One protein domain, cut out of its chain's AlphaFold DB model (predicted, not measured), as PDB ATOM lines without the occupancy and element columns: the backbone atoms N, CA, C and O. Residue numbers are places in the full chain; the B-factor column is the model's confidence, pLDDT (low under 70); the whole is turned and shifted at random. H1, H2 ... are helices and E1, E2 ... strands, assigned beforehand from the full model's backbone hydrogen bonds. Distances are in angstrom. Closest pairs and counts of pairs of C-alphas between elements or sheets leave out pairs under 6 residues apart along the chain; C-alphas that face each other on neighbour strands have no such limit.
ATOM      1  N   ARG A  28     235.312 180.125 151.864       50.38
ATOM      2  CA  ARG A  28     236.601 180.783 152.122       50.38
ATOM      3  C   ARG A  28     237.179 180.192 153.405       50.38
ATOM      4  O   ARG A  28     236.423 180.010 154.353       50.38
ATOM      5  N   GLY A  29     238.495 179.971 153.428       47.94
ATOM      6  CA  GLY A  29     239.303 179.602 154.599       47.94
ATOM      7  C   GLY A  29     239.294 180.663 155.705       47.94
ATOM      8  O   GLY A  29     240.322 181.216 156.071       47.94
ATOM      9  N   ARG A  30     238.099 180.991 156.185       47.50
ATOM     10  CA  ARG A  30     237.810 181.607 157.463       47.50
ATOM     11  C   ARG A  30     236.912 180.605 158.161       47.50
ATOM     12  O   ARG A  30     235.691 180.670 158.022       47.50
ATOM     13  N   GLU A  31     237.514 179.678 158.891       48.09
ATOM     14  CA  GLU A  31     236.820 179.216 160.081       48.09
ATOM     15  C   GLU A  31     236.694 180.455 160.967       48.09
ATOM     16  O   GLU A  31     237.657 181.064 161.422       48.09
ATOM     17  N   VAL A  32     235.478 180.980 161.014       42.41
ATOM     18  CA  VAL A  32     235.105 181.957 162.017       42.41
ATOM     19  C   VAL A  32     234.628 181.091 163.162       42.41
ATOM     20  O   VAL A  32     233.610 180.407 163.025       42.41
ATOM     21  N   THR A  33     235.372 181.064 164.265       49.06
ATOM     22  CA  THR A  33     234.905 180.411 165.491       49.06
ATOM     23  C   THR A  33     233.503 180.941 165.807       49.06
ATOM     24  O   THR A  33     233.192 182.086 165.475       49.06
ATOM     25  N   LEU A  34     232.651 180.174 166.500       46.50
ATOM     26  CA  LEU A  34     231.288 180.581 166.908       46.50
ATOM     27  C   LEU A  34     231.198 181.978 167.585       46.50
ATOM     28  O   LEU A  34     230.105 182.511 167.751       46.50
ATOM     29  N   ARG A  35     232.337 182.570 167.971       48.47
ATOM     30  CA  ARG A  35     232.509 183.894 168.587       48.47
ATOM     31  C   ARG A  35     232.944 185.030 167.644       48.47
ATOM     32  O   ARG A  35     233.081 186.151 168.116       48.47
ATOM     33  N   GLY A  36     233.138 184.795 166.345       49.44
ATOM     34  CA  GLY A  36     233.518 185.861 165.402       49.44
ATOM     35  C   GLY A  36     235.025 186.127 165.277       49.44
ATOM     36  O   GLY A  36     235.414 187.043 164.557       49.44
ATOM     37  N   GLU A  37     235.869 185.339 165.944       56.09
ATOM     38  CA  GLU A  37     237.330 185.446 165.864       56.09
ATOM     39  C   GLU A  37     237.870 184.724 164.622       56.09
ATOM     40  O   GLU A  37     237.391 183.652 164.246       56.09
ATOM     41  N   LEU A  38     238.858 185.344 163.969       61.84
ATOM     42  CA  LEU A  38     239.602 184.759 162.855       61.84
ATOM     43  C   LEU A  38     240.461 183.612 163.404       61.84
ATOM     44  O   LEU A  38     241.484 183.887 164.022       61.84
ATOM     45  N   SER A  39     240.077 182.350 163.188       67.81
ATOM     46  CA  SER A  39     240.968 181.233 163.514       67.81
ATOM     47  C   SER A  39     241.970 181.027 162.380       67.81
ATOM     48  O   SER A  39     241.594 180.855 161.216       67.81
ATOM     49  N   ILE A  40     243.257 181.067 162.713       77.88
ATOM     50  CA  ILE A  40     244.357 180.818 161.784       77.88
ATOM     51  C   ILE A  40     244.769 179.361 161.959       77.88
ATOM     52  O   ILE A  40     245.310 178.981 162.991       77.88
ATOM     53  N   MET A  41     244.524 178.534 160.949       81.06
ATOM     54  CA  MET A  41     245.023 177.162 160.942       81.06
ATOM     55  C   MET A  41     246.354 177.113 160.198       81.06
ATOM     56  O   MET A  41     246.423 177.417 159.005       81.06
ATOM     57  N   LEU A  42     247.414 176.752 160.915       84.88
ATOM     58  CA  LEU A  42     248.743 176.545 160.363       84.88
ATOM     59  C   LEU A  42     249.015 175.045 160.295       84.88
ATOM     60  O   LEU A  42     249.130 174.401 161.332       84.88
ATOM     61  N   THR A  43     249.169 174.495 159.094       85.62
ATOM     62  CA  THR A  43     249.496 173.074 158.921       85.62
ATOM     63  C   THR A  43     250.966 172.925 158.527       85.62
ATOM     64  O   THR A  43     251.408 173.420 157.486       85.62
ATOM     65  N   LEU A  44     251.739 172.235 159.367       88.88
ATOM     66  CA  LEU A  44     253.116 171.836 159.101       88.88
ATOM     67  C   LEU A  44     253.113 170.481 158.394       88.88
ATOM     68  O   LEU A  44     252.939 169.432 159.021       88.88
ATOM     69  N   LEU A  45     253.326 170.516 157.080       87.25
ATOM     70  CA  LEU A  45     253.376 169.322 156.251       87.25
ATOM     71  C   LEU A  45     254.790 168.730 156.264       87.25
ATOM     72  O   LEU A  45     255.700 169.196 155.576       87.25
ATOM     73  N   MET A  46     254.978 167.689 157.064       86.19
ATOM     74  CA  MET A  46     256.223 166.944 157.150       86.19
ATOM     75  C   MET A  46     256.286 165.871 156.062       86.19
ATOM     76  O   MET A  46     255.274 165.393 155.547       86.19
ATOM     77  N   ARG A  47     257.507 165.519 155.671       86.19
ATOM     78  CA  ARG A  47     257.785 164.404 154.769       86.19
ATOM     79  C   ARG A  47     258.671 163.417 155.486       86.19
ATOM     80  O   ARG A  47     259.578 163.813 156.224       86.19
ATOM     81  N   ASN A  48     258.488 162.146 155.179       82.00
ATOM     82  CA  ASN A  48     259.398 161.110 155.616       82.00
ATOM     83  C   ASN A  48     260.509 160.893 154.572       82.00
ATOM     84  O   ASN A  48     260.323 161.068 153.367       82.00
ATOM     85  N   ARG A  49     261.681 160.432 155.028       79.56
ATOM     86  CA  ARG A  49     262.820 159.994 154.192       79.56
ATOM     87  C   ARG A  49     263.633 161.127 153.551       79.56
ATOM     88  O   ARG A  49     264.175 161.961 154.259       79.56
ATOM     89  N   SER A  50     263.808 161.130 152.224       75.00
ATOM     90  CA  SER A  50     264.857 161.885 151.511       75.00
ATOM     91  C   SER A  50     264.745 163.412 151.598       75.00
ATOM     92  O   SER A  50     265.603 164.106 151.062       75.00
ATOM     93  N   ARG A  51     263.712 163.931 152.273       75.25
ATOM     94  CA  ARG A  51     263.489 165.356 152.555       75.25
ATOM     95  C   ARG A  51     262.916 165.603 153.957       75.25
ATOM     96  O   ARG A  51     262.244 166.605 154.178       75.25
ATOM     97  N   SER A  52     263.124 164.678 154.896       82.19
ATOM     98  CA  SER A  52     262.693 164.874 156.281       82.19
ATOM     99  C   SER A  52     263.598 165.869 157.001       82.19
ATOM    100  O   SER A  52     264.811 165.886 156.781       82.19
ATOM    101  N   PHE A  53     263.035 166.640 157.931       82.81
ATOM    102  CA  PHE A  53     263.839 167.450 158.842       82.81
ATOM    103  C   PHE A  53     264.827 166.571 159.620       82.81
ATOM    104  O   PHE A  53     264.454 165.513 160.123       82.81
ATOM    105  N   LYS A  54     266.078 167.035 159.767       86.56
ATOM    106  CA  LYS A  54     267.091 166.367 160.610       86.56
ATOM    107  C   LYS A  54     266.606 166.232 162.064       86.56
ATOM    108  O   LYS A  54     266.914 165.249 162.725       86.56
ATOM    109  N   ASN A  55     265.843 167.219 162.544       90.31
ATOM    110  CA  ASN A  55     265.219 167.218 163.866       90.31
ATOM    111  C   ASN A  55     263.760 167.713 163.776       90.31
ATOM    112  O   ASN A  55     263.506 168.907 163.954       90.31
ATOM    113  N   PRO A  56     262.796 166.819 163.485       87.12
ATOM    114  CA  PRO A  56     261.387 167.186 163.339       87.12
ATOM    115  C   PRO A  56     260.809 167.820 164.608       87.12
ATOM    116  O   PRO A  56     260.082 168.804 164.532       87.12
ATOM    117  N   THR A  57     261.187 167.316 165.784       91.19
ATOM    118  CA  THR A  57     260.709 167.827 167.074       91.19
ATOM    119  C   THR A  57     261.130 169.275 167.312       91.19
ATOM    120  O   THR A  57     260.316 170.079 167.754       91.19
ATOM    121  N   ALA A  58     262.375 169.640 166.986       92.75
ATOM    122  CA  ALA A  58     262.829 171.025 167.107       92.75
ATOM    123  C   ALA A  58     262.027 171.970 166.200       92.75
ATOM    124  O   ALA A  58     261.634 173.047 166.637       92.75
ATOM    125  N   VAL A  59     261.737 171.544 164.967       90.25
ATOM    126  CA  VAL A  59     260.930 172.325 164.021       90.25
ATOM    127  C   VAL A  59     259.503 172.502 164.539       90.25
ATOM    128  O   VAL A  59     259.021 173.632 164.603       90.25
ATOM    129  N   ILE A  60     258.856 171.421 164.986       91.88
ATOM    130  CA  ILE A  60     257.511 171.474 165.585       91.88
ATOM    131  C   ILE A  60     257.489 172.450 166.768       91.88
ATOM    132  O   ILE A  60     256.587 173.278 166.858       91.88
ATOM    133  N   ASN A  61     258.498 172.403 167.640       94.62
ATOM    134  CA  ASN A  61     258.578 173.284 168.804       94.62
ATOM    135  C   ASN A  61     258.695 174.764 168.416       94.62
ATOM    136  O   ASN A  61     258.062 175.605 169.053       94.62
ATOM    137  N   VAL A  62     259.469 175.091 167.375       93.75
ATOM    138  CA  VAL A  62     259.571 176.467 166.864       93.75
ATOM    139  C   VAL A  62     258.211 176.942 166.363       93.75
ATOM    140  O   VAL A  62     257.708 177.952 166.846       93.75
ATOM    141  N   PHE A  63     257.571 176.196 165.460       92.75
ATOM    142  CA  PHE A  63     256.273 176.599 164.913       92.75
ATOM    143  C   PHE A  63     255.170 176.645 165.974       92.75
ATOM    144  O   PHE A  63     254.315 177.525 165.923       92.75
ATOM    145  N   SER A  64     255.205 175.750 166.963       93.69
ATOM    146  CA  SER A  64     254.264 175.762 168.085       93.69
ATOM    147  C   SER A  64     254.420 177.029 168.921       93.69
ATOM    148  O   SER A  64     253.425 177.681 169.238       93.69
ATOM    149  N   ARG A  65     255.665 177.422 169.217       95.00
ATOM    150  CA  ARG A  65     255.972 178.651 169.952       95.00
ATOM    151  C   ARG A  65     255.522 179.897 169.196       95.00
ATOM    152  O   ARG A  65     254.917 180.766 169.810       95.00
ATOM    153  N   GLU A  66     255.810 179.988 167.900       93.00
ATOM    154  CA  GLU A  66     255.432 181.153 167.089       93.00
ATOM    155  C   GLU A  66     253.911 181.238 166.892       93.00
ATOM    156  O   GLU A  66     253.331 182.311 167.036       93.00
ATOM    157  N   CYS A  67     253.238 180.106 166.650       89.88
ATOM    158  CA  CYS A  67     251.779 180.061 166.546       89.88
ATOM    159  C   CYS A  67     251.107 180.478 167.863       89.88
ATOM    160  O   CYS A  67     250.163 181.255 167.843       89.88
ATOM    161  N   ALA A  68     251.645 180.078 169.020       92.69
ATOM    162  CA  ALA A  68     251.113 180.485 170.325       92.69
ATOM    163  C   ALA A  68     251.186 182.003 170.600       92.69
ATOM    164  O   ALA A  68     250.517 182.478 171.516       92.69
ATOM    165  N   MET A  69     251.981 182.768 169.840       92.50
ATOM    166  CA  MET A  69     252.026 184.234 169.943       92.50
ATOM    167  C   MET A  69     250.943 184.934 169.112       92.50
ATOM    168  O   MET A  69     250.784 186.149 169.225       92.50
ATOM    169  N   VAL A  70     250.232 184.200 168.255       87.25
ATOM    170  CA  VAL A  70     249.205 184.735 167.360       87.25
ATOM    171  C   VAL A  70     247.833 184.300 167.863       87.25
ATOM    172  O   VAL A  70     247.513 183.111 167.877       87.25
ATOM    173  N   ASP A  71     247.002 185.271 168.240       87.25
ATOM    174  CA  ASP A  71     245.641 185.002 168.705       87.25
ATOM    175  C   ASP A  71     244.843 184.212 167.658       87.25
ATOM    176  O   ASP A  71     244.793 184.562 166.477       87.25
ATOM    177  N   GLY A  72     244.221 183.119 168.106       83.56
ATOM    178  CA  GLY A  72     243.432 182.236 167.248       83.56
ATOM    179  C   GLY A  72     244.255 181.304 166.353       83.56
ATOM    180  O   GLY A  72     243.662 180.624 165.513       83.56
ATOM    181  N   CYS A  73     245.583 181.239 166.505       86.75
ATOM    182  CA  CYS A  73     246.411 180.303 165.750       86.75
ATOM    183  C   CYS A  73     246.364 178.886 166.335       86.75
ATOM    184  O   CYS A  73     246.562 178.673 167.531       86.75
ATOM    185  N   THR A  74     246.137 177.901 165.468       89.12
ATOM    186  CA  THR A  74     246.219 176.471 165.782       89.12
ATOM    187  C   THR A  74     247.228 175.811 164.851       89.12
ATOM    188  O   THR A  74     247.109 175.928 163.632       89.12
ATOM    189  N   LEU A  75     248.217 175.123 165.427       89.62
ATOM    190  CA  LEU A  75     249.198 174.341 164.678       89.62
ATOM    191  C   LEU A  75     248.715 172.896 164.523       89.62
ATOM    192  O   LEU A  75     248.486 172.205 165.514       89.62
ATOM    193  N   GLU A  76     248.656 172.426 163.286       89.62
ATOM    194  CA  GLU A  76     248.465 171.028 162.921       89.62
ATOM    195  C   GLU A  76     249.765 170.482 162.318       89.62
ATOM    196  O   GLU A  76     250.461 171.180 161.584       89.62
ATOM    197  N   VAL A  77     250.114 169.232 162.614       89.75
ATOM    198  CA  VAL A  77     251.311 168.581 162.074       89.75
ATOM    199  C   VAL A  77     250.885 167.322 161.335       89.75
ATOM    200  O   VAL A  77     250.274 166.438 161.927       89.75
ATOM    201  N   VAL A  78     251.223 167.236 160.049       89.50
ATOM    202  CA  VAL A  78     250.717 166.194 159.147       89.50
ATOM    203  C   VAL A  78     251.863 165.583 158.353       89.50
ATOM    204  O   VAL A  78     252.741 166.305 157.890       89.50
ATOM    205  N   GLN A  79     251.860 164.263 158.164       87.88
ATOM    206  CA  GLN A  79     252.800 163.599 157.259       87.88
ATOM    207  C   GLN A  79     252.214 163.509 155.853       87.88
ATOM    208  O   GLN A  79     251.112 163.004 155.658       87.88
ATOM    209  N   SER A  80     252.984 163.943 154.859       85.81
ATOM    210  CA  SER A  80     252.586 163.916 153.446       85.81
ATOM    211  C   SER A  80     252.216 162.517 152.966       85.81
ATOM    212  O   SER A  80     251.337 162.369 152.123       85.81
ATOM    213  N   GLU A  81     252.908 161.494 153.474       86.62
ATOM    214  CA  GLU A  81     252.682 160.104 153.077       86.62
ATOM    215  C   GLU A  81     251.392 159.511 153.659       86.62
ATOM    216  O   GLU A  81     250.882 158.541 153.102       86.62
ATOM    217  N   ASP A  82     250.852 160.110 154.724       89.12
ATOM    218  CA  ASP A  82     249.625 159.652 155.383       89.12
ATOM    219  C   ASP A  82     248.366 160.289 154.766       89.12
ATOM    220  O   ASP A  82     247.249 159.850 155.038       89.12
ATOM    221  N   LEU A  83     248.528 161.303 153.904       88.75
ATOM    222  CA  LEU A  83     247.412 162.013 153.287       88.75
ATOM    223  C   LEU A  83     246.828 161.254 152.097       88.75
ATOM    224  O   LEU A  83     247.514 160.995 151.099       88.75
ATOM    225  N   ASN A  84     245.518 161.001 152.142       90.44
ATOM    226  CA  ASN A  84     244.801 160.506 150.974       90.44
ATOM    227  C   ASN A  84     244.658 161.616 149.911       90.44
ATOM    228  O   ASN A  84     244.929 162.792 150.151       90.44
ATOM    229  N   PHE A  85     244.216 161.244 148.707       88.94
ATOM    230  CA  PHE A  85     244.073 162.186 147.593       88.94
ATOM    231  C   PHE A  85     243.254 163.437 147.950       88.94
ATOM    232  O   PHE A  85     243.650 164.543 147.594       88.94
ATOM    233  N   CYS A  86     242.130 163.284 148.650       88.50
ATOM    234  CA  CYS A  86     241.283 164.410 149.024       88.50
ATOM    235  C   CYS A  86     241.856 165.228 150.180       88.50
ATOM    236  O   CYS A  86     241.735 166.452 150.141       88.50
ATOM    237  N   ASP A  87     242.546 164.601 151.131       86.50
ATOM    238  CA  ASP A  87     243.237 165.333 152.196       86.50
ATOM    239  C   ASP A  87     244.307 166.259 151.597       86.50
ATOM    240  O   ASP A  87     244.341 167.448 151.902       86.50
ATOM    241  N   GLN A  88     245.094 165.768 150.631       83.62
ATOM    242  CA  GLN A  88     246.087 166.580 149.913       83.62
ATOM    243  C   GLN A  88     245.453 167.777 149.186       83.62
ATOM    244  O   GLN A  88     246.054 168.851 149.085       83.62
ATOM    245  N   VAL A  89     244.236 167.618 148.657       84.50
ATOM    246  CA  VAL A  89     243.501 168.706 147.994       84.50
ATOM    247  C   VAL A  89     243.051 169.756 149.012       84.50
ATOM    248  O   VAL A  89     243.093 170.940 148.685       84.50
ATOM    249  N   VAL A  90     242.647 169.350 150.220       80.75
ATOM    250  CA  VAL A  90     242.262 170.265 151.308       80.75
ATOM    251  C   VAL A  90     243.473 171.025 151.842       80.75
ATOM    252  O   VAL A  90     243.413 172.250 151.936       80.75
ATOM    253  N   THR A  91     244.589 170.344 152.117       72.94
ATOM    254  CA  THR A  91     245.805 170.979 152.651       72.94
ATOM    255  C   THR A  91     246.306 172.097 151.730       72.94
ATOM    256  O   THR A  91     246.608 173.190 152.201       72.94
ATOM    257  N   ASN A  92     246.251 171.903 150.406       65.38
ATOM    258  CA  ASN A  92     246.592 172.922 149.398       65.38
ATOM    259  C   ASN A  92     245.722 174.201 149.428       65.38
ATOM    260  O   ASN A  92     246.000 175.153 148.696       65.38
ATOM    261  N   LEU A  93     244.633 174.226 150.201       57.38
ATOM    262  CA  LEU A  93     243.741 175.384 150.349       57.38
ATOM    263  C   LEU A  93     243.993 176.177 151.638       57.38
ATOM    264  O   LEU A  93     243.362 177.215 151.837       57.38
ATOM    265  N   THR A  94     244.895 175.699 152.492       56.81
ATOM    266  CA  THR A  94     245.261 176.310 153.778       56.81
ATOM    267  C   THR A  94     246.646 176.953 153.694       56.81
ATOM    268  O   THR A  94     247.372 176.754 152.721       56.81
ATOM    269  N   SER A  95     247.024 177.775 154.679       57.97
ATOM    270  CA  SER A  95     248.402 178.266 154.786       57.97
ATOM    271  C   SER A  95     249.323 177.111 155.168       57.97
ATOM    272  O   SER A  95     249.398 176.729 156.336       57.97
ATOM    273  N   VAL A  96     250.011 176.559 154.171       56.00
ATOM    274  CA  VAL A  96     250.978 175.477 154.358       56.00
ATOM    275  C   VAL A  96     252.371 176.075 154.507       56.00
ATOM    276  O   VAL A  96     252.853 176.787 153.624       56.00
ATOM    277  N   ALA A  97     253.036 175.763 155.617       56.81
ATOM    278  CA  ALA A  97     254.479 175.933 155.712       56.81
ATOM    279  C   ALA A  97     255.134 174.731 155.017       56.81
ATOM    280  O   ALA A  97     255.318 173.674 155.619       56.81
ATOM    281  N   GLU A  98     255.427 174.872 153.723       53.19
ATOM    282  CA  GLU A  98     256.149 173.852 152.961       53.19
ATOM    283  C   GLU A  98     257.664 174.023 153.112       53.19
ATOM    284  O   GLU A  98     258.189 175.129 153.259       53.19
TER     285      GLU A  98
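What this domain is: This is residues 28 to 98 of the 105 residues of an uncharacterized protein of Malus baccata (UniProt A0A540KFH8). A small sheet of three parallel strands has E1 in its middle and the long helix H1 running along one face, over E2 and E1, while the short helix H2 is set off from the sheet and only grazes it with residue 91. Residues 49 to 55 stick out as a loop before H1, and residues 28 to 39 form a long stretch with no named element before E1. The printed part has 71 residues, with two named helices and three named strands in the order E1, H1, E2, H2, E3; the sheet's order is E2, E1, E3, and the class is mixed, helices and strands. It is only just compact, close to loose, with a radius of gyration of the C-alphas of 13.3 A, and its outline is flat, spanning 42 by 29 by 14 A.

Where its parts are: E1 is residues 40 to 46, 18.8 A long from first to last C-alpha, and begins at C-alpha 40 at (244.357, 180.818, 161.784). H1 is residues 56 to 67, 16.4 A long, and begins at C-alpha 56 at (261.387, 167.186, 163.339). E2 is residues 73 to 79, 19.8 A long. H2 is residues 85 to 91, 10.3 A long. E3 is residues 95 to 97, 6.6 A long, and ends at C-alpha 97 at (254.479, 175.933, 155.712).

How they stand to each other: E1 is the inner strand, parallel to E2 with 22 degrees between their directions; N 44 and O 76 are within hydrogen-bond range at 2.8 A, as are N 74 and O 40 at 2.8 A. E1 and E3 are parallel at 36 degrees, with N 97 and O 43 within hydrogen-bond range at 3.4 A. E2 and E3 are edge strands and are apart. H1 is on the sheet, at a height over the sheet of 9.3 A, and makes two layers with it, a helix on one face of a sheet. On the local plane its line and that of E1 stand at 10 degrees, along the strands. The closest C-alphas of H1 and E2 are those of Cys 67 and Cys 73, 5.4 A apart. E1, H1 and E2 form a strand-helix-strand unit, two parallel neighbour strands with a helix between them along the chain, and its crossover is right-handed. E2, H2 and E3 form a split unit, with E1 between the two strands in the sheet, and its crossover is right-handed too. The closest C-alphas of H2 and E1 are those of Thr 91 and Thr 43, 7.6 A apart. H1 and H2 are apart. In H1 and H2 every O i to N i+4 pair is within hydrogen-bond range.

The domain as a whole: The two C-alphas farthest apart are those of Arg 35 and Ser 50, at 42.7 A. The printed part has no cut. The links H1 to E2, E2 to H2 and H2 to E3 are tight, and E1 to H1 is short, with 9 residues. The mean pLDDT of the printed part is 78.1; residues 28 to 39 and 92 to 98 are under 70.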